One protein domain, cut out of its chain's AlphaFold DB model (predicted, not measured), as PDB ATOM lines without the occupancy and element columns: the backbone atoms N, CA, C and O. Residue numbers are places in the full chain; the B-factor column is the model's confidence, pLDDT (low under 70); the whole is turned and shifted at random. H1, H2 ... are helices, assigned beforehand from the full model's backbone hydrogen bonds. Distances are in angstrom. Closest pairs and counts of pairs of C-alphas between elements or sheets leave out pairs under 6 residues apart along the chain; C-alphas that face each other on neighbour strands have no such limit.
ATOM      1  N   ASP A   6     107.942  26.112 -11.893       87.12
ATOM      2  CA  ASP A   6     107.855  26.600 -10.516       87.12
ATOM      3  C   ASP A   6     108.932  27.632 -10.168       87.12
ATOM      4  O   ASP A   6     108.633  28.641  -9.534       87.12
ATOM      5  N   ASP A   7     110.171  27.447 -10.619       89.31
ATOM      6  CA  ASP A   7     111.253  28.407 -10.380       89.31
ATOM      7  C   ASP A   7     110.984  29.726 -11.122       89.31
ATOM      8  O   ASP A   7     111.005  30.809 -10.533       89.31
ATOM      9  N   LEU A   8     110.575  29.634 -12.391       89.81
ATOM     10  CA  LEU A   8     110.185  30.800 -13.190       89.81
ATOM     11  C   LEU A   8     108.971  31.531 -12.598       89.81
ATOM     12  O   LEU A   8     108.908  32.761 -12.626       89.81
ATOM     13  N   ARG A   9     108.014  30.789 -12.033       90.38
ATOM     14  CA  ARG A   9     106.859  31.345 -11.323       90.38
ATOM     15  C   ARG A   9     107.297  32.103 -10.074       90.38
ATOM     16  O   ARG A   9     106.833  33.222  -9.864       90.38
ATOM     17  N   ASN A  10     108.202  31.533  -9.280       90.31
ATOM     18  CA  ASN A  10     108.759  32.199  -8.104       90.31
ATOM     19  C   ASN A  10     109.492  33.493  -8.486       90.31
ATOM     20  O   ASN A  10     109.249  34.532  -7.872       90.31
ATOM     21  N   MET A  11     110.289  33.483  -9.561       92.94
ATOM     22  CA  MET A  11     110.915  34.701 -10.094       92.94
ATOM     23  C   MET A  11     109.867  35.753 -10.482       92.94
ATOM     24  O   MET A  11     109.978  36.911 -10.081       92.94
ATOM     25  N   LEU A  12     108.802  35.360 -11.186       90.75
ATOM     26  CA  LEU A  12     107.732  36.265 -11.620       90.75
ATOM     27  C   LEU A  12     106.987  36.932 -10.446       90.75
ATOM     28  O   LEU A  12     106.540  38.077 -10.554       90.75
ATOM     29  N   ILE A  13     106.864  36.246  -9.307       90.44
ATOM     30  CA  ILE A  13     106.241  36.803  -8.096       90.44
ATOM     31  C   ILE A  13     107.066  37.981  -7.545       90.44
ATOM     32  O   ILE A  13     106.488  38.957  -7.050       90.44
ATOM     33  N   THR A  14     108.396  37.934  -7.693       90.06
ATOM     34  CA  THR A  14     109.306  39.004  -7.245       90.06
ATOM     35  C   THR A  14     109.271  40.252  -8.131       90.06
ATOM     36  O   THR A  14     109.644  41.333  -7.674       90.06
ATOM     37  N   PHE A  15     108.784  40.140  -9.371       93.25
ATOM     38  CA  PHE A  15     108.797  41.246 -10.327       93.25
ATOM     39  C   PHE A  15     107.862  42.386  -9.915       93.25
ATOM     40  O   PHE A  15     106.766  42.181  -9.373       93.25
ATOM     41  N   ARG A  16     108.286  43.617 -10.218       94.38
ATOM     42  CA  ARG A  16     107.448  44.813 -10.100       94.38
ATOM     43  C   ARG A  16     106.676  45.051 -11.400       94.38
ATOM     44  O   ARG A  16     106.827  44.336 -12.387       94.38
ATOM     45  N   VAL A  17     105.807  46.062 -11.385       94.06
ATOM     46  CA  VAL A  17     104.961  46.422 -12.536       94.06
ATOM     47  C   VAL A  17     105.802  46.686 -13.788       94.06
ATOM     48  O   VAL A  17     105.442  46.180 -14.846       94.06
ATOM     49  N   SER A  18     106.931  47.391 -13.684       94.69
ATOM     50  CA  SER A  18     107.762  47.747 -14.843       94.69
ATOM     51  C   SER A  18     108.361  46.516 -15.539       94.69
ATOM     52  O   SER A  18     108.325  46.408 -16.763       94.69
ATOM     53  N   GLU A  19     108.848  45.540 -14.775       94.88
ATOM     54  CA  GLU A  19     109.423  44.299 -15.301       94.88
ATOM     55  C   GLU A  19     108.341  43.388 -15.894       94.88
ATOM     56  O   GLU A  19     108.535  42.809 -16.965       94.88
ATOM     57  N   LEU A  20     107.159  43.330 -15.268       95.38
ATOM     58  CA  LEU A  20     105.991  42.644 -15.832       95.38
ATOM     59  C   LEU A  20     105.554  43.282 -17.158       95.38
ATOM     60  O   LEU A  20     105.267  42.577 -18.125       95.38
ATOM     61  N   GLN A  21     105.541  44.613 -17.236       95.44
ATOM     62  CA  GLN A  21     105.249  45.349 -18.465       95.44
ATOM     63  C   GLN A  21     106.290  45.085 -19.550       95.44
ATOM     64  O   GLN A  21     105.922  44.910 -20.713       95.44
ATOM     65  N   MET A  22     107.574  45.016 -19.192       95.19
ATOM     66  CA  MET A  22     108.640  44.689 -20.135       95.19
ATOM     67  C   MET A  22     108.464  43.276 -20.704       95.19
ATOM     68  O   MET A  22     108.545  43.092 -21.918       95.19
ATOM     69  N   LEU A  23     108.159  42.295 -19.847       94.62
ATOM     70  CA  LEU A  23     107.910  40.913 -20.261       94.62
ATOM     71  C   LEU A  23     106.679  40.798 -21.174       94.62
ATOM     72  O   LEU A  23     106.751  40.180 -22.235       94.62
ATOM     73  N   LEU A  24     105.561  41.427 -20.800       94.44
ATOM     74  CA  LEU A  24     104.335  41.417 -21.603       94.44
ATOM     75  C   LEU A  24     104.526  42.148 -22.934       94.44
ATOM     76  O   LEU A  24     104.048  41.674 -23.959       94.44
ATOM     77  N   GLY A  25     105.275  43.253 -22.948       94.56
ATOM     78  CA  GLY A  25     105.635  43.961 -24.174       94.56
ATOM     79  C   GLY A  25     106.474  43.113 -25.124       94.56
ATOM     80  O   GLY A  25     106.204  43.114 -26.321       94.56
ATOM     81  N   PHE A  26     107.437  42.361 -24.588       93.19
ATOM     82  CA  PHE A  26     108.238  41.409 -25.359       93.19
ATOM     83  C   PHE A  26     107.378  40.287 -25.963       93.19
ATOM     84  O   PHE A  26     107.594  39.893 -27.102       93.19
ATOM     85  N   ALA A  27     106.363  39.820 -25.233       91.81
ATOM     86  CA  ALA A  27     105.430  38.792 -25.694       91.81
ATOM     87  C   ALA A  27     104.277  39.319 -26.578       91.81
ATOM     88  O   ALA A  27     103.391  38.545 -26.939       91.81
ATOM     89  N   GLY A  28     104.220  40.623 -26.875       92.06
ATOM     90  CA  GLY A  28     103.107  41.229 -27.619       92.06
ATOM     91  C   GLY A  28     101.769  41.239 -26.862       92.06
ATOM     92  O   GLY A  28     100.707  41.330 -27.471       92.06
ATOM     93  N   ARG A  29     101.792  41.128 -25.529       92.12
ATOM     94  CA  ARG A  29     100.609  41.171 -24.658       92.12
ATOM     95  C   ARG A  29     100.358  42.576 -24.109       92.12
ATOM     96  O   ARG A  29     101.233  43.441 -24.081       92.12
ATOM     97  N   ASN A  30      99.134  42.795 -23.630       94.00
ATOM     98  CA  ASN A  30      98.727  44.082 -23.078       94.00
ATOM     99  C   ASN A  30      99.460  44.401 -21.760       94.00
ATOM    100  O   ASN A  30      99.360  43.643 -20.793       94.00
ATOM    101  N   LYS A  31     100.140  45.554 -21.731       94.44
ATOM    102  CA  LYS A  31     100.999  46.045 -20.635       94.44
ATOM    103  C   LYS A  31     100.249  46.901 -19.605       94.44
ATOM    104  O   LYS A  31     100.822  47.302 -18.596       94.44
ATOM    105  N   SER A  32      98.986  47.226 -19.863       91.81
ATOM    106  CA  SER A  32      98.186  48.052 -18.958       91.81
ATOM    107  C   SER A  32      97.407  47.194 -17.958       91.81
ATOM    108  O   SER A  32      96.904  46.121 -18.317       91.81
ATOM    109  N   GLY A  33      97.316  47.667 -16.713       92.38
ATOM    110  CA  GLY A  33      96.600  47.001 -15.622       92.38
ATOM    111  C   GLY A  33      97.319  47.095 -14.275       92.38
ATOM    112  O   GLY A  33      98.418  47.641 -14.162       92.38
ATOM    113  N   ARG A  34      96.687  46.542 -13.234       95.25
ATOM    114  CA  ARG A  34      97.288  46.426 -11.892       95.25
ATOM    115  C   ARG A  34      98.288  45.263 -11.839       95.25
ATOM    116  O   ARG A  34      98.200  44.335 -12.637       95.25
ATOM    117  N   LYS A  35      99.202  45.260 -10.853       94.06
ATOM    118  CA  LYS A  35     100.238  44.212 -10.682       94.06
ATOM    119  C   LYS A  35      99.674  42.788 -10.805       94.06
ATOM    120  O   LYS A  35     100.229  41.996 -11.556       94.06
ATOM    121  N   ASN A  36      98.566  42.491 -10.123       94.69
ATOM    122  CA  ASN A  36      97.932  41.168 -10.157       94.69
ATOM    123  C   ASN A  36      97.459  40.764 -11.562       94.69
ATOM    124  O   ASN A  36      97.675  39.629 -11.971       94.69
ATOM    125  N   GLU A  37      96.867  41.689 -12.324       94.75
ATOM    126  CA  GLU A  37      96.428  41.404 -13.695       94.75
ATOM    127  C   GLU A  37      97.618  41.137 -14.620       94.75
ATOM    128  O   GLU A  37      97.596  40.205 -15.423       94.75
ATOM    129  N   LEU A  38      98.684  41.933 -14.489       95.81
ATOM    130  CA  LEU A  38      99.908  41.735 -15.261       95.81
ATOM    131  C   LEU A  38     100.590  40.409 -14.892       95.81
ATOM    132  O   LEU A  38     101.047  39.693 -15.781       95.81
ATOM    133  N   GLN A  39     100.610  40.049 -13.605       94.50
ATOM    134  CA  GLN A  39     101.124  38.761 -13.139       94.50
ATOM    135  C   GLN A  39     100.314  37.597 -13.696       94.50
ATOM    136  O   GLN A  39     100.907  36.673 -14.237       94.50
ATOM    137  N   GLN A  40      98.982  37.643 -13.630       93.56
ATOM    138  CA  GLN A  40      98.133  36.573 -14.158       93.56
ATOM    139  C   GLN A  40      98.382  36.347 -15.656       93.56
ATOM    140  O   GLN A  40      98.600  35.214 -16.079       93.56
ATOM    141  N   ARG A  41      98.457  37.426 -16.445       93.56
ATOM    142  CA  ARG A  41      98.786  37.338 -17.877       93.56
ATOM    143  C   ARG A  41     100.189  36.785 -18.125       93.56
ATOM    144  O   ARG A  41     100.392  36.053 -19.088       93.56
ATOM    145  N   ALA A  42     101.162  37.122 -17.284       92.94
ATOM    146  CA  ALA A  42     102.515  36.591 -17.398       92.94
ATOM    147  C   ALA A  42     102.623  35.118 -16.948       92.94
ATOM    148  O   ALA A  42     103.421  34.375 -17.515       92.94
ATOM    149  N   LEU A  43     101.788  34.665 -16.007       92.19
ATOM    150  CA  LEU A  43     101.657  33.245 -15.658       92.19
ATOM    151  C   LEU A  43     101.088  32.433 -16.825       92.19
ATOM    152  O   LEU A  43     101.581  31.345 -17.105       92.19
ATOM    153  N   GLU A  44     100.122  32.978 -17.565       90.88
ATOM    154  CA  GLU A  44      99.626  32.322 -18.781       90.88
ATOM    155  C   GLU A  44     100.731  32.140 -19.833       90.88
ATOM    156  O   GLU A  44     100.773  31.116 -20.512       90.88
ATOM    157  N   LEU A  45     101.679  33.082 -19.938       88.94
ATOM    158  CA  LEU A  45     102.820  32.946 -20.853       88.94
ATOM    159  C   LEU A  45     103.747  31.775 -20.490       88.94
ATOM    160  O   LEU A  45     104.350  31.190 -21.389       88.94
ATOM    161  N   LEU A  46     103.842  31.406 -19.207       87.19
ATOM    162  CA  LEU A  46     104.617  30.242 -18.761       87.19
ATOM    163  C   LEU A  46     103.980  28.919 -19.209       87.19
ATOM    164  O   LEU A  46     104.693  27.966 -19.522       87.19
ATOM    165  N   HIS A  47     102.649  28.854 -19.305       83.12
ATOM    166  CA  HIS A  47     101.947  27.648 -19.762       83.12
ATOM    167  C   HIS A  47     102.159  27.357 -21.253       83.12
ATOM    168  O   HIS A  47     102.110  26.201 -21.666       83.12
ATOM    169  N   VAL A  48     102.464  28.378 -22.058       82.75
ATOM    170  CA  VAL A  48     102.687  28.246 -23.509       82.75
ATOM    171  C   VAL A  48     104.055  27.604 -23.839       82.75
ATOM    172  O   VAL A  48     104.348  27.355 -25.005       82.75
ATOM    173  N   ARG A  49     104.898  27.286 -22.835       73.06
ATOM    174  CA  ARG A  49     106.244  26.674 -22.979       73.06
ATOM    175  C   ARG A  49     107.130  27.364 -24.025       73.06
ATOM    176  O   ARG A  49     107.824  26.724 -24.814       73.06
ATOM    177  N   SER A  50     107.127  28.691 -24.028       79.81
ATOM    178  CA  SER A  50     107.953  29.464 -24.950       79.81
ATOM    179  C   SER A  50     109.350  29.689 -24.361       79.81
ATOM    180  O   SER A  50     109.537  30.518 -23.469       79.81
ATOM    181  N   HIS A  51     110.357  28.974 -24.879       84.81
ATOM    182  CA  HIS A  51     111.770  29.142 -24.501       84.81
ATOM    183  C   HIS A  51     112.261  30.607 -24.416       84.81
ATOM    184  O   HIS A  51     112.910  30.943 -23.420       84.81
ATOM    185  N   PRO A  52     111.960  31.516 -25.370       90.31
ATOM    186  CA  PRO A  52     112.403  32.911 -25.265       90.31
ATOM    187  C   PRO A  52     111.780  33.658 -24.075       90.31
ATOM    188  O   PRO A  52     112.426  34.531 -23.497       90.31
ATOM    189  N   ILE A  53     110.563  33.295 -23.655       91.00
ATOM    190  CA  ILE A  53     109.919  33.873 -22.466       91.00
ATOM    191  C   ILE A  53     110.654  33.435 -21.200       91.00
ATOM    192  O   ILE A  53     110.957  34.266 -20.344       91.00
ATOM    193  N   HIS A  54     111.005  32.152 -21.099       90.62
ATOM    194  CA  HIS A  54     111.737  31.627 -19.945       90.62
ATOM    195  C   HIS A  54     113.113  32.287 -19.805       90.62
ATOM    196  O   HIS A  54     113.544  32.622 -18.700       90.62
ATOM    197  N   GLN A  55     113.797  32.512 -20.931       91.88
ATOM    198  CA  GLN A  55     115.077  33.211 -20.942       91.88
ATOM    199  C   GLN A  55     114.919  34.671 -20.498       91.88
ATOM    200  O   GLN A  55     115.729  35.164 -19.713       91.88
ATOM    201  N   LYS A  56     113.849  35.347 -20.940       92.62
ATOM    202  CA  LYS A  56     113.574  36.737 -20.564       92.62
ATOM    203  C   LYS A  56     113.277  36.900 -19.072       92.62
ATOM    204  O   LYS A  56     113.728  37.870 -18.472       92.62
ATOM    205  N   ILE A  57     112.570  35.949 -18.459       92.44
ATOM    206  CA  ILE A  57     112.317  35.940 -17.009       92.44
ATOM    207  C   ILE A  57     113.638  35.823 -16.241       92.44
ATOM    208  O   ILE A  57     113.900  36.613 -15.339       92.44
ATOM    209  N   ARG A  58     114.517  34.897 -16.637       91.62
ATOM    210  CA  ARG A  58     115.829  34.729 -15.990       91.62
ATOM    211  C   ARG A  58     116.704  35.982 -16.105       91.62
ATOM    212  O   ARG A  58     117.348  36.370 -15.135       91.62
ATOM    213  N   ASP A  59     116.704  36.626 -17.268       93.00
ATOM    214  CA  ASP A  59     117.439  37.872 -17.526       93.00
ATOM    215  C   ASP A  59     116.958  39.035 -16.642       93.00
ATOM    216  O   ASP A  59     117.752  39.687 -15.954       93.00
ATOM    217  N   LEU A  60     115.637  39.233 -16.577       92.94
ATOM    218  CA  LEU A  60     115.019  40.239 -15.714       92.94
ATOM    219  C   LEU A  60     115.315  39.967 -14.238       92.94
ATOM    220  O   LEU A  60     115.711  40.878 -13.519       92.94
ATOM    221  N   TYR A  61     115.201  38.715 -13.797       92.44
ATOM    222  CA  TYR A  61     115.479  38.337 -12.414       92.44
ATOM    223  C   TYR A  61     116.936  38.614 -12.012       92.44
ATOM    224  O   TYR A  61     117.182  39.197 -10.955       92.44
ATOM    225  N   LYS A  62     117.910  38.295 -12.878       90.94
ATOM    226  CA  LYS A  62     119.327  38.637 -12.656       90.94
ATOM    227  C   LYS A  62     119.554  40.145 -12.595       90.94
ATOM    228  O   LYS A  62     120.304  40.611 -11.740       90.94
ATOM    229  N   THR A  63     118.894  40.900 -13.470       88.75
ATOM    230  CA  THR A  63     118.975  42.366 -13.477       88.75
ATOM    231  C   THR A  63     118.420  42.946 -12.180       88.75
ATOM    232  O   THR A  63     119.054  43.814 -11.590       88.75
ATOM    233  N   ILE A  64     117.288  42.430 -11.685       86.81
ATOM    234  CA  ILE A  64     116.699  42.815 -10.392       86.81
ATOM    235  C   ILE A  64     117.651  42.483  -9.241       86.81
ATOM    236  O   ILE A  64     117.809  43.303  -8.343       86.81
ATOM    237  N   GLN A  65     118.323  41.327  -9.256       83.75
ATOM    238  CA  GLN A  65     119.318  41.007  -8.228       83.75
ATOM    239  C   GLN A  65     120.525  41.949  -8.271       83.75
ATOM    240  O   GLN A  65     120.956  42.405  -7.221       83.75
ATOM    241  N   GLN A  66     121.048  42.290  -9.452       78.69
ATOM    242  CA  GLN A  66     122.186  43.213  -9.575       78.69
ATOM    243  C   GLN A  66     121.818  44.653  -9.203       78.69
ATOM    244  O   GLN A  66     122.589  45.338  -8.540       78.69
ATOM    245  N   SER A  67     120.626  45.105  -9.589       70.81
ATOM    246  CA  SER A  67     120.130  46.440  -9.238       70.81
ATOM    247  C   SER A  67     119.627  46.521  -7.790       70.81
ATOM    248  O   SER A  67     119.720  47.574  -7.165       70.81
ATOM    249  N   GLY A  68     119.165  45.407  -7.216       59.00
ATOM    250  CA  GLY A  68     118.802  45.257  -5.804       59.00
ATOM    251  C   GLY A  68     119.987  44.980  -4.871       59.00
ATOM    252  O   GLY A  68     119.881  45.239  -3.674       59.00
ATOM    253  N   ALA A  69     121.132  44.529  -5.398       50.59
ATOM    254  CA  ALA A  69     122.381  44.351  -4.651       50.59
ATOM    255  C   ALA A  69     122.987  45.680  -4.172       50.59
ATOM    256  O   ALA A  69     123.838  45.679  -3.290       50.59
TER     257      ALA A  69
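What this domain is: This is residues 6 to 69 of the 115 residues of the protein "SAP domain-containing protein" of Photinus pyralis (UniProt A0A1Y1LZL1). Two helices, H3 and H4, make a V that closes at the tight link between them, and the two shorter helices cover it from opposite sides, H1 on one side and H2 on the other, each packed on both arms. H4 is the longest helix, and it packs on H1 and H2 with part of its length. The printed part has 64 residues with four named helices, H1, H2, H3 and H4 in chain order, and no named strand; the class is all helix. It is compact, with a radius of gyration of the C-alphas of 10.7 A, and it spans 30 by 24 by 19 A.

How they stand to each other: H1, residues 6 to 14, touches H3, residues 35 to 47, at a shallow tilt of 19 degrees, opposite ways; their closest C-alphas, those of Arg 9 and Leu 43, are 7.0 A apart. H1 also touches H4, residues 51 to 68; H4 touches H1 with residues 54 to 61 alone. They run the same way at a steep tilt of 45 degrees, and their closest C-alphas, those of Met 11 and Tyr 61, are 6.3 A apart. H2, residues 17 to 26, is close to H1 but not clearly touching, with the closest C-alphas, those of Leu 12 and Leu 20, 7.8 A apart. H2 touches H3, closest at the C-alphas of Val 17 and Lys 35, 5.5 A apart; they run the same way at a tilt of 38 degrees, only just steep. H2 touches residues 53 to 60 of H4 at a shallow tilt of 29 degrees, opposite ways, with the closest C-alphas, those of Glu 19 and Leu 60, 6.9 A apart. H3 and H4 touch only at the corner by their link, and only just, with 3 pairs of C-alphas within 8 A; the closest are those of Leu 45 and Ile 53, 7.3 A apart. In H2, H3 and H4 every O i to N i+4 pair is within hydrogen-bond range; in H1 4 of 5 are.

Where its parts are: H1 begins at C-alpha 6, at (107.855, 26.600, -10.516), and measures 12.9 A from first to last C-alpha. H2 measures 14.2 A. H3 begins at C-alpha 35, at (100.238, 44.212, -10.682), and measures 19.0 A. H4 measures 25.7 A and ends at C-alpha 68, at (118.802, 45.257, -5.804).

The domain as a whole: The two C-alphas farthest apart, those of Val 48 and Ala 69, are 31.7 A apart. The printed part has no cut. The links from H1 to H2 and from H3 to H4 are tight, and the link from H2 to H3, 8 residues, is short. The mean pLDDT of the printed part is 89.6, and residues 68 to 69 are under 70.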